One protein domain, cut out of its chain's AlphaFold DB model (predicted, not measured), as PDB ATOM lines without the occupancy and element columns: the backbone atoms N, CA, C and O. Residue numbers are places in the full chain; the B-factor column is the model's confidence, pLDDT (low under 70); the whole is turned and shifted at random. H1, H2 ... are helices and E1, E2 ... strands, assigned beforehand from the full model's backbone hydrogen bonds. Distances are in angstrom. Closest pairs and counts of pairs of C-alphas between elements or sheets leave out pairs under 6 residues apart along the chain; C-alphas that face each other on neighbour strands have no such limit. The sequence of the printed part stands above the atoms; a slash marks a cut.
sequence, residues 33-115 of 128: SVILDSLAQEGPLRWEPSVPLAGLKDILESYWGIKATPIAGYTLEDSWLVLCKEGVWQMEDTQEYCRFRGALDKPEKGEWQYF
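What this domain is: This is residues 33 to 115 of the 128 residues of an uncharacterized protein of Ascobolus immersus RN42 (UniProt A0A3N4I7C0). One strongly twisted sheet of five strands forms the core, with a helix over each face: the short H1 runs along the strands on one face, and the longer H2 crosses them on the other. After E5, residues 101 to 115 form a long stretch with no named element that folds back, so that residues 113 to 114 pair antiparallel with residues 97 to 98 of E5. The printed part has 83 residues, with two named helices and five named strands in the order H1 E1 H2 E2 E3 E4 E5; the sheet runs E1 E2 E3 E4 E5, antiparallel throughout. The class is mixed, helices and strands, and the whole is compact and rounded, with a radius of gyration of the C-alphas of 11.4 A and spans of 30 by 28 by 23 A.

Where its parts are: H1, residues 33 to 40, begins at C-alpha 33 (33.528, -10.973, -0.737). E1 is residues 45 to 48. H2, residues 53 to 64, is 16.2 A long. E2, residues 70 to 76, is 16.5 A long, and E3, residues 79 to 84, 15.8 A. E4 is residues 88 to 92. E5, residues 97 to 100, ends at C-alpha 100 (34.752, 2.993, 4.875).

How they stand to each other: E2 E3 E4 E5 are a meander, each strand the antiparallel neighbour of the one before, in three hairpins. Within hydrogen-bond range are N 74 and O 81 across E2 and E3, 2.8 A apart, N 82 and O 89 across E3 and E4, 2.8 A, and N 90 and O 99 across E4 and E5, 2.9 A. Edge strand E1 is antiparallel to E2, with N 46 and O 75 at 2.9 A. H1 is on the sheet at a height of 8.7 A, over E3; its closest C-alphas to E1 are Leu 39 and Leu 45, 7.3 A. H2 is on the opposite face at a height of 9.2 A, at 71 degrees to E2 on the local plane; Leu 53 and Pro 70 are their closest C-alphas, 5.7 A. In H1 and H2 every O i to N i+4 pair is within hydrogen-bond range.

The domain as a whole: The C-alphas farthest apart, those of Gln 41 and Ser 62, are 30.5 A apart. The printed part has no cut, the links between named elements are tight, and no printed residue is under 70 in pLDDT.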
ATOM      1  N   SER A  33      34.606 -10.076  -1.182       89.44
ATOM      2  CA  SER A  33      33.528 -10.973  -0.737       89.44
ATOM      3  C   SER A  33      33.485 -11.153   0.782       89.44
ATOM      4  O   SER A  33      32.408 -11.117   1.355       89.44
ATOM      5  N   VAL A  34      34.645 -11.229   1.445       93.25
ATOM      6  CA  VAL A  34      34.748 -11.346   2.913       93.25
ATOM      7  C   VAL A  34      34.056 -10.177   3.624       93.25
ATOM      8  O   VAL A  34      33.415 -10.360   4.658       93.25
ATOM      9  N   ILE A  35      34.159  -8.971   3.063       94.44
ATOM     10  CA  ILE A  35      33.526  -7.774   3.619       94.44
ATOM     11  C   ILE A  35      32.014  -7.850   3.421       94.44
ATOM     12  O   ILE A  35      31.267  -7.596   4.360       94.44
ATOM     13  N   LEU A  36      31.557  -8.252   2.231       93.31
ATOM     14  CA  LEU A  36      30.129  -8.431   1.949       93.31
ATOM     15  C   LEU A  36      29.507  -9.514   2.842       93.31
ATOM     16  O   LEU A  36      28.423  -9.300   3.375       93.31
ATOM     17  N   ASP A  37      30.212 -10.622   3.075       92.94
ATOM     18  CA  ASP A  37      29.777 -11.692   3.978       92.94
ATOM     19  C   ASP A  37      29.669 -11.189   5.424       92.94
ATOM     20  O   ASP A  37      28.699 -11.491   6.118       92.94
ATOM     21  N   SER A  38      30.632 -10.377   5.876       94.69
ATOM     22  CA  SER A  38      30.573  -9.738   7.194       94.69
ATOM     23  C   SER A  38      29.400  -8.761   7.306       94.69
ATOM     24  O   SER A  38      28.767  -8.697   8.355       94.69
ATOM     25  N   LEU A  39      29.107  -7.998   6.251       94.12
ATOM     26  CA  LEU A  39      27.997  -7.041   6.218       94.12
ATOM     27  C   LEU A  39      26.635  -7.737   6.166       94.12
ATOM     28  O   LEU A  39      25.690  -7.279   6.797       94.12
ATOM     29  N   ALA A  40      26.540  -8.879   5.487       93.38
ATOM     30  CA  ALA A  40      25.328  -9.694   5.448       93.38
ATOM     31  C   ALA A  40      24.951 -10.286   6.821       93.38
ATOM     32  O   ALA A  40      23.814 -10.715   7.014       93.38
ATOM     33  N   GLN A  41      25.881 -10.311   7.785       94.00
ATOM     34  CA  GLN A  41      25.581 -10.646   9.182       94.00
ATOM     35  C   GLN A  41      24.980  -9.466   9.959       94.00
ATOM     36  O   GLN A  41      24.349  -9.690  10.990       94.00
ATOM     37  N   GLU A  42      25.182  -8.228   9.494       92.75
ATOM     38  CA  GLU A  42      24.614  -7.024  10.113       92.75
ATOM     39  C   GLU A  42      23.157  -6.811   9.691       92.75
ATOM     40  O   GLU A  42      22.370  -6.339  10.502       92.75
ATOM     41  N   GLY A  43      22.788  -7.208   8.470       93.06
ATOM     42  CA  GLY A  43      21.428  -7.058   7.958       93.06
ATOM     43  C   GLY A  43      21.229  -7.658   6.559       93.06
ATOM     44  O   GLY A  43      22.166  -8.194   5.958       93.06
ATOM     45  N   PRO A  44      20.000  -7.595   6.010       92.69
ATOM     46  CA  PRO A  44      19.689  -8.101   4.678       92.69
ATOM     47  C   PRO A  44      20.436  -7.317   3.593       92.69
ATOM     48  O   PRO A  44      20.085  -6.182   3.275       92.69
ATOM     49  N   LEU A  45      21.430  -7.965   2.988       94.00
ATOM     50  CA  LEU A  45      22.198  -7.438   1.865       94.00
ATOM     51  C   LEU A  45      21.545  -7.832   0.533       94.00
ATOM     52  O   LEU A  45      21.331  -9.019   0.270       94.00
ATOM     53  N   ARG A  46      21.249  -6.858  -0.331       93.25
ATOM     54  CA  ARG A  46      20.666  -7.095  -1.662       93.25
ATOM     55  C   ARG A  46      21.521  -6.464  -2.744       93.25
ATOM     56  O   ARG A  46      21.963  -5.332  -2.612       93.25
ATOM     57  N   TRP A  47      21.762  -7.210  -3.812       92.62
ATOM     58  CA  TRP A  47      22.483  -6.708  -4.977       92.62
ATOM     59  C   TRP A  47      21.556  -5.893  -5.876       92.62
ATOM     60  O   TRP A  47      20.466  -6.356  -6.208       92.62
ATOM     61  N   GLU A  48      22.022  -4.721  -6.306       92.31
ATOM     62  CA  GLU A  48      21.275  -3.802  -7.160       92.31
ATOM     63  C   GLU A  48      21.964  -3.659  -8.533       92.31
ATOM     64  O   GLU A  48      22.862  -2.828  -8.712       92.31
ATOM     65  N   PRO A  49      21.581  -4.469  -9.537       84.31
ATOM     66  CA  PRO A  49      22.232  -4.474 -10.850       84.31
ATOM     67  C   PRO A  49      21.951  -3.220 -11.688       84.31
ATOM     68  O   PRO A  49      22.683  -2.944 -12.637       84.31
ATOM     69  N   SER A  50      20.890  -2.472 -11.376       86.38
ATOM     70  CA  SER A  50      20.452  -1.296 -12.139       86.38
ATOM     71  C   SER A  50      21.098   0.017 -11.694       86.38
ATOM     72  O   SER A  50      20.733   1.073 -12.208       86.38
ATOM     73  N   VAL A  51      22.031  -0.015 -10.739       85.38
ATOM     74  CA  VAL A  51      22.640   1.212 -10.222       85.38
ATOM     75  C   VAL A  51      23.620   1.790 -11.249       85.38
ATOM     76  O   VAL A  51      24.531   1.086 -11.694       85.38
ATOM     77  N   PRO A  52      23.483   3.072 -11.630       90.75
ATOM     78  CA  PRO A  52      24.401   3.702 -12.568       90.75
ATOM     79  C   PRO A  52      25.776   3.908 -11.914       90.75
ATOM     80  O   PRO A  52      26.002   4.881 -11.199       90.75
ATOM     81  N   LEU A  53      26.725   3.008 -12.195       91.94
ATOM     82  CA  LEU A  53      28.081   3.034 -11.619       91.94
ATOM     83  C   LEU A  53      28.833   4.349 -11.878       91.94
ATOM     84  O   LEU A  53      29.593   4.798 -11.025       91.94
ATOM     85  N   ALA A  54      28.608   4.973 -13.038       92.06
ATOM     86  CA  ALA A  54      29.171   6.287 -13.347       92.06
ATOM     87  C   ALA A  54      28.651   7.363 -12.379       92.06
ATOM     88  O   ALA A  54      29.444   8.112 -11.824       92.06
ATOM     89  N   GLY A  55      27.344   7.356 -12.091       92.62
ATOM     90  CA  GLY A  55      26.746   8.276 -11.123       92.62
ATOM     91  C   GLY A  55      27.284   8.060  -9.709       92.62
ATOM     92  O   GLY A  55      27.589   9.024  -9.022       92.62
ATOM     93  N   LEU A  56      27.491   6.804  -9.293       93.12
ATOM     94  CA  LEU A  56      28.112   6.512  -7.996       93.12
ATOM     95  C   LEU A  56      29.543   7.044  -7.891       93.12
ATOM     96  O   LEU A  56      29.944   7.512  -6.831       93.12
ATOM     97  N   LYS A  57      30.315   6.971  -8.980       95.06
ATOM     98  CA  LYS A  57      31.677   7.505  -9.010       95.06
ATOM     99  C   LYS A  57      31.658   9.019  -8.805       95.06
ATOM    100  O   LYS A  57      32.384   9.520  -7.951       95.06
ATOM    101  N   ASP A  58      30.812   9.714  -9.560       93.00
ATOM    102  CA  ASP A  58      30.693  11.170  -9.491       93.00
ATOM    103  C   ASP A  58      30.204  11.622  -8.109       93.00
ATOM    104  O   ASP A  58      30.718  12.603  -7.574       93.00
ATOM    105  N   ILE A  59      29.275  10.880  -7.495       92.00
ATOM    106  CA  ILE A  59      28.802  11.122  -6.126       92.00
ATOM    107  C   ILE A  59      29.952  10.968  -5.123       92.00
ATOM    108  O   ILE A  59      30.215  11.889  -4.356       92.00
ATOM    109  N   LEU A  60      30.682   9.848  -5.144       93.69
ATOM    110  CA  LEU A  60      31.784   9.608  -4.206       93.69
ATOM    111  C   LEU A  60      32.878  10.683  -4.293       93.69
ATOM    112  O   LEU A  60      33.371  11.151  -3.262       93.69
ATOM    113  N   GLU A  61      33.237  11.089  -5.511       93.44
ATOM    114  CA  GLU A  61      34.260  12.107  -5.743       93.44
ATOM    115  C   GLU A  61      33.763  13.515  -5.390       93.44
ATOM    116  O   GLU A  61      34.466  14.246  -4.698       93.44
ATOM    117  N   SER A  62      32.548  13.885  -5.800       90.56
ATOM    118  CA  SER A  62      32.018  15.237  -5.567       90.56
ATOM    119  C   SER A  62      31.650  15.474  -4.109       90.56
ATOM    120  O   SER A  62      31.808  16.590  -3.621       90.56
ATOM    121  N   TYR A  63      31.155  14.442  -3.416       90.88
ATOM    122  CA  TYR A  63      30.658  14.599  -2.057       90.88
ATOM    123  C   TYR A  63      31.765  14.434  -1.018       90.88
ATOM    124  O   TYR A  63      31.953  15.271  -0.140       90.88
ATOM    125  N   TRP A  64      32.557  13.375  -1.137       92.69
ATOM    126  CA  TRP A  64      33.545  13.032  -0.114       92.69
ATOM    127  C   TRP A  64      34.989  13.109  -0.615       92.69
ATOM    128  O   TRP A  64      35.908  12.732   0.110       92.69
ATOM    129  N   GLY A  65      35.227  13.566  -1.851       92.44
ATOM    130  CA  GLY A  65      36.571  13.584  -2.440       92.44
ATOM    131  C   GLY A  65      37.148  12.183  -2.665       92.44
ATOM    132  O   GLY A  65      38.362  12.026  -2.824       92.44
ATOM    133  N   ILE A  66      36.305  11.144  -2.647       94.19
ATOM    134  CA  ILE A  66      36.751   9.757  -2.679       94.19
ATOM    135  C   ILE A  66      36.964   9.308  -4.124       94.19
ATOM    136  O   ILE A  66      36.026   9.056  -4.876       94.19
ATOM    137  N   LYS A  67      38.233   9.128  -4.491       95.19
ATOM    138  CA  LYS A  67      38.640   8.593  -5.796       95.19
ATOM    139  C   LYS A  67      38.619   7.069  -5.775       95.19
ATOM    140  O   LYS A  67      39.642   6.436  -5.526       95.19
ATOM    141  N   ALA A  68      37.448   6.495  -6.026       95.62
ATOM    142  CA  ALA A  68      37.248   5.053  -6.111       95.62
ATOM    143  C   ALA A  68      36.559   4.657  -7.426       95.62
ATOM    144  O   ALA A  68      35.944   5.483  -8.101       95.62
ATOM    145  N   THR A  69      36.679   3.387  -7.805       95.81
ATOM    146  CA  THR A  69      36.120   2.826  -9.038       95.81
ATOM    147  C   THR A  69      34.966   1.879  -8.705       95.81
ATOM    148  O   THR A  69      35.236   0.714  -8.393       95.81
ATOM    149  N   PRO A  70      33.695   2.316  -8.801       95.75
ATOM    150  CA  PRO A  70      32.548   1.456  -8.530       95.75
ATOM    151  C   PRO A  70      32.492   0.249  -9.473       95.75
ATOM    152  O   PRO A  70      32.701   0.366 -10.681       95.75
ATOM    153  N   ILE A  71      32.191  -0.914  -8.902       94.25
ATOM    154  CA  ILE A  71      32.027  -2.204  -9.585       94.25
ATOM    155  C   ILE A  71      30.578  -2.678  -9.470       94.25
ATOM    156  O   ILE A  71      30.029  -3.206 -10.434       94.25
ATOM    157  N   ALA A  72      29.967  -2.514  -8.295       93.69
ATOM    158  CA  ALA A  72      28.592  -2.918  -8.034       93.69
ATOM    159  C   ALA A  72      27.960  -2.070  -6.922       93.69
ATOM    160  O   ALA A  72      28.660  -1.514  -6.074       93.69
ATOM    161  N   GLY A  73      26.631  -2.005  -6.930       94.25
ATOM    162  CA  GLY A  73      25.827  -1.425  -5.861       94.25
ATOM    163  C   GLY A  73      25.064  -2.505  -5.100       94.25
ATOM    164  O   GLY A  73      24.634  -3.505  -5.681       94.25
ATOM    165  N   TYR A  74      24.893  -2.288  -3.804       94.81
ATOM    166  CA  TYR A  74      24.054  -3.100  -2.934       94.81
ATOM    167  C   TYR A  74      23.236  -2.195  -2.019       94.81
ATOM    168  O   TYR A  74      23.614  -1.051  -1.765       94.81
ATOM    169  N   THR A  75      22.153  -2.729  -1.480       94.88
ATOM    170  CA  THR A  75      21.425  -2.148  -0.353       94.88
ATOM    171  C   THR A  75      21.632  -3.024   0.876       94.88
ATOM    172  O   THR A  75      21.642  -4.255   0.786       94.88
ATOM    173  N   LEU A  76      21.855  -2.386   2.018       94.81
ATOM    174  CA  LEU A  76      21.947  -3.016   3.330       94.81
ATOM    175  C   LEU A  76      21.011  -2.254   4.258       94.81
ATOM    176  O   LEU A  76      21.329  -1.129   4.645       94.81
ATOM    177  N   GLU A  77      19.873  -2.861   4.589       91.94
ATOM    178  CA  GLU A  77      18.794  -2.186   5.329       91.94
ATOM    179  C   GLU A  77      18.415  -0.852   4.658       91.94
ATOM    180  O   GLU A  77      18.016  -0.858   3.494       91.94
ATOM    181  N   ASP A  78      18.607   0.265   5.362       90.56
ATOM    182  CA  ASP A  78      18.311   1.630   4.919       90.56
ATOM    183  C   ASP A  78      19.581   2.362   4.437       90.56
ATOM    184  O   ASP A  78      19.739   3.568   4.601       90.56
ATOM    185  N   SER A  79      20.562   1.628   3.914       94.50
ATOM    186  CA  SER A  79      21.824   2.202   3.450       94.50
ATOM    187  C   SER A  79      22.262   1.624   2.113       94.50
ATOM    188  O   SER A  79      21.964   0.477   1.765       94.50
ATOM    189  N   TRP A  80      23.019   2.422   1.371       94.75
ATOM    190  CA  TRP A  80      23.624   2.023   0.111       94.75
ATOM    191  C   TRP A  80      25.057   1.575   0.338       94.75
ATOM    192  O   TRP A  80      25.837   2.234   1.018       94.75
ATOM    193  N   LEU A  81      25.434   0.465  -0.275       95.50
ATOM    194  CA  LEU A  81      26.805  -0.014  -0.309       95.50
ATOM    195  C   LEU A  81      27.331   0.076  -1.733       95.50
ATOM    196  O   LEU A  81      26.749  -0.469  -2.671       95.50
ATOM    197  N   VAL A  82      28.471   0.733  -1.880       95.94
ATOM    198  CA  VAL A  82      29.191   0.841  -3.139       95.94
ATOM    199  C   VAL A  82      30.429  -0.025  -3.051       95.94
ATOM    200  O   VAL A  82      31.410   0.305  -2.382       95.94
ATOM    201  N   LEU A  83      30.385  -1.149  -3.755       95.75
ATOM    202  CA  LEU A  83      31.551  -1.982  -3.955       95.75
ATOM    203  C   LEU A  83      32.437  -1.322  -5.010       95.75
ATOM    204  O   LEU A  83      32.059  -1.254  -6.179       95.75
ATOM    205  N   CYS A  84      33.622  -0.883  -4.610       96.25
ATOM    206  CA  CYS A  84      34.650  -0.341  -5.489       96.25
ATOM    207  C   CYS A  84      35.808  -1.334  -5.672       96.25
ATOM    208  O   CYS A  84      35.860  -2.365  -5.007       96.25
ATOM    209  N   LYS A  85      36.760  -1.034  -6.564       95.50
ATOM    210  CA  LYS A  85      38.023  -1.798  -6.679       95.50
ATOM    211  C   LYS A  85      38.922  -1.636  -5.456       95.50
ATOM    212  O   LYS A  85      39.745  -2.501  -5.175       95.50
ATOM    213  N   GLU A  86      38.799  -0.496  -4.794       96.44
ATOM    214  CA  GLU A  86      39.636  -0.050  -3.690       96.44
ATOM    215  C   GLU A  86      39.074  -0.492  -2.329       96.44
ATOM    216  O   GLU A  86      39.818  -0.561  -1.354       96.44
ATOM    217  N   GLY A  87      37.781  -0.822  -2.265       96.75
ATOM    218  CA  GLY A  87      37.098  -1.323  -1.073       96.75
ATOM    219  C   GLY A  87      35.586  -1.100  -1.127       96.75
ATOM    220  O   GLY A  87      35.022  -0.886  -2.199       96.75
ATOM    221  N   VAL A  88      34.912  -1.201   0.018       97.19
ATOM    222  CA  VAL A  88      33.440  -1.147   0.119       97.19
ATOM    223  C   VAL A  88      32.991   0.055   0.935       97.19
ATOM    224  O   VAL A  88      33.195   0.062   2.150       97.19
ATOM    225  N   TRP A  89      32.355   1.047   0.307       97.38
ATOM    226  CA  TRP A  89      31.840   2.240   1.000       97.38
ATOM    227  C   TRP A  89      30.367   2.089   1.319       97.38
ATOM    228  O   TRP A  89      29.611   1.547   0.519       97.38
ATOM    229  N   GLN A  90      29.966   2.575   2.488       97.06
ATOM    230  CA  GLN A  90      28.571   2.632   2.900       97.06
ATOM    231  C   GLN A  90      28.123   4.081   2.961       97.06
ATOM    232  O   GLN A  90      28.782   4.892   3.604       97.06
ATOM    233  N   MET A  91      26.999   4.373   2.326       95.50
ATOM    234  CA  MET A  91      26.339   5.667   2.308       95.50
ATOM    235  C   MET A  91      24.994   5.530   3.014       95.50
ATOM    236  O   MET A  91      24.276   4.550   2.806       95.50
ATOM    237  N   GLU A  92      24.661   6.497   3.856       94.38
ATOM    238  CA  GLU A  92      23.310   6.608   4.409       94.38
ATOM    239  C   GLU A  92      22.302   6.950   3.294       94.38
ATOM    240  O   GLU A  92      22.680   7.544   2.283       94.38
ATOM    241  N   ASP A  93      21.027   6.581   3.453       88.56
ATOM    242  CA  ASP A  93      19.965   6.854   2.465       88.56
ATOM    243  C   ASP A  93      19.830   8.344   2.103       88.56
ATOM    244  O   ASP A  93      19.604   8.698   0.948       88.56
ATOM    245  N   THR A  94      20.062   9.230   3.075       87.44
ATOM    246  CA  THR A  94      20.062  10.694   2.897       87.44
ATOM    247  C   THR A  94      21.241  11.206   2.066       87.44
ATOM    248  O   THR A  94      21.230  12.359   1.640       87.44
ATOM    249  N   GLN A  95      22.261  10.369   1.839       85.81
ATOM    250  CA  GLN A  95      23.532  10.713   1.197       85.81
ATOM    251  C   GLN A  95      24.321  11.815   1.927       85.81
ATOM    252  O   GLN A  95      25.210  12.433   1.346       85.81
ATOM    253  N   GLU A  96      24.037  12.049   3.211       90.50
ATOM    254  CA  GLU A  96      24.766  13.026   4.028       90.50
ATOM    255  C   GLU A  96      26.032  12.440   4.654       90.50
ATOM    256  O   GLU A  96      26.994  13.162   4.903       90.50
ATOM    257  N   TYR A  97      26.055  11.128   4.890       94.94
ATOM    258  CA  TYR A  97      27.176  10.447   5.524       94.94
ATOM    259  C   TYR A  97      27.678   9.288   4.673       94.94
ATOM    260  O   TYR A  97      26.903   8.520   4.101       94.94
ATOM    261  N   CYS A  98      28.998   9.128   4.650       95.81
ATOM    262  CA  CYS A  98      29.671   7.989   4.043       95.81
ATOM    263  C   CYS A  98      30.715   7.419   5.007       95.81
ATOM    264  O   CYS A  98      31.345   8.157   5.762       95.81
ATOM    265  N   ARG A  99      30.930   6.101   4.993       97.06
ATOM    266  CA  ARG A  99      32.001   5.448   5.758       97.06
ATOM    267  C   ARG A  99      32.688   4.328   4.998       97.06
ATOM    268  O   ARG A  99      32.097   3.652   4.155       97.06
ATOM    269  N   PHE A 100      33.937   4.092   5.376       97.50
ATOM    270  CA  PHE A 100      34.752   2.993   4.875       97.50
ATOM    271  C   PHE A 100      34.392   1.678   5.586       97.50
ATOM    272  O   PHE A 100      34.421   1.631   6.816       97.50
ATOM    273  N   ARG A 101      34.055   0.602   4.854       97.25
ATOM    274  CA  ARG A 101      33.738  -0.715   5.454       97.25
ATOM    275  C   ARG A 101      34.830  -1.769   5.292       97.25
ATOM    276  O   ARG A 101      34.660  -2.890   5.766       97.25
ATOM    277  N   GLY A 102      35.946  -1.431   4.658       96.88
ATOM    278  CA  GLY A 102      37.061  -2.354   4.476       96.88
ATOM    279  C   GLY A 102      37.566  -2.423   3.044       96.88
ATOM    280  O   GLY A 102      36.920  -1.950   2.105       96.88
ATOM    281  N   ALA A 103      38.701  -3.097   2.886       96.44
ATOM    282  CA  ALA A 103      39.264  -3.469   1.595       96.44
ATOM    283  C   ALA A 103      39.791  -4.910   1.620       96.44
ATOM    284  O   ALA A 103      40.285  -5.394   2.637       96.44
ATOM    285  N   LEU A 104      39.703  -5.580   0.470       91.50
ATOM    286  CA  LEU A 104      40.105  -6.979   0.265       91.50
ATOM    287  C   LEU A 104      39.433  -7.925   1.273       91.50
ATOM    288  O   LEU A 104      38.231  -8.165   1.196       91.50
ATOM    289  N   ASP A 105      40.211  -8.447   2.209       92.81
ATOM    290  CA  ASP A 105      39.847  -9.415   3.237       92.81
ATOM    291  C   ASP A 105      39.757  -8.794   4.641       92.81
ATOM    292  O   ASP A 105      39.614  -9.511   5.630       92.81
ATOM    293  N   LYS A 106      39.837  -7.463   4.741       95.19
ATOM    294  CA  LYS A 106      39.869  -6.733   6.011       95.19
ATOM    295  C   LYS A 106      38.597  -5.910   6.186       95.19
ATOM    296  O   LYS A 106      38.546  -4.775   5.708       95.19
ATOM    297  N   PRO A 107      37.558  -6.465   6.835       94.94
ATOM    298  CA  PRO A 107      36.392  -5.683   7.210       94.94
ATOM    299  C   PRO A 107      36.782  -4.639   8.256       94.94
ATOM    300  O   PRO A 107      37.498  -4.924   9.217       94.94
ATOM    301  N   GLU A 108      36.274  -3.429   8.073       95.56
ATOM    302  CA  GLU A 108      36.500  -2.296   8.957       95.56
ATOM    303  C   GLU A 108      35.166  -1.647   9.331       95.56
ATOM    304  O   GLU A 108      34.166  -1.706   8.605       95.56
ATOM    305  N   LYS A 109      35.146  -1.016  10.500       92.62
ATOM    306  CA  LYS A 109      34.040  -0.169  10.945       92.62
ATOM    307  C   LYS A 109      34.524   1.268  10.931       92.62
ATOM    308  O   LYS A 109      34.746   1.850  11.985       92.62
ATOM    309  N   GLY A 110      34.766   1.792   9.730       93.75
ATOM    310  CA  GLY A 110      35.173   3.179   9.565       93.75
ATOM    311  C   GLY A 110      34.137   4.128  10.160       93.75
ATOM    312  O   GLY A 110      32.935   3.843  10.155       93.75
ATOM    313  N   GLU A 111      34.619   5.255  10.669       95.81
ATOM    314  CA  GLU A 111      33.769   6.317  11.198       95.81
ATOM    315  C   GLU A 111      32.935   6.955  10.081       95.81
ATOM    316  O   GLU A 111      33.364   7.033   8.922       95.81
ATOM    317  N   TRP A 112      31.736   7.414  10.437       95.75
ATOM    318  CA  TRP A 112      30.885   8.173   9.528       95.75
ATOM    319  C   TRP A 112      31.492   9.546   9.253       95.75
ATOM    320  O   TRP A 112      31.798  10.304  10.172       95.75
ATOM    321  N   GLN A 113      31.649   9.864   7.974       93.31
ATOM    322  CA  GLN A 113      32.147  11.143   7.492       93.31
ATOM    323  C   GLN A 113      30.987  11.921   6.884       93.31
ATOM    324  O   GLN A 113      30.345  11.454   5.941       93.31
ATOM    325  N   TYR A 114      30.723  13.101   7.442       92.25
ATOM    326  CA  TYR A 114      29.728  14.022   6.913       92.25
ATOM    327  C   TYR A 114      30.192  14.597   5.573       92.25
ATOM    328  O   TYR A 114      31.367  14.924   5.389       92.25
ATOM    329  N   PHE A 115      29.253  14.723   4.649       83.50
ATOM    330  CA  PHE A 115      29.427  15.408   3.386       83.50
ATOM    331  C   PHE A 115      29.800  16.869   3.628       83.50
ATOM    332  O   PHE A 115      29.025  17.654   4.166       83.50
TER     333      PHE A 115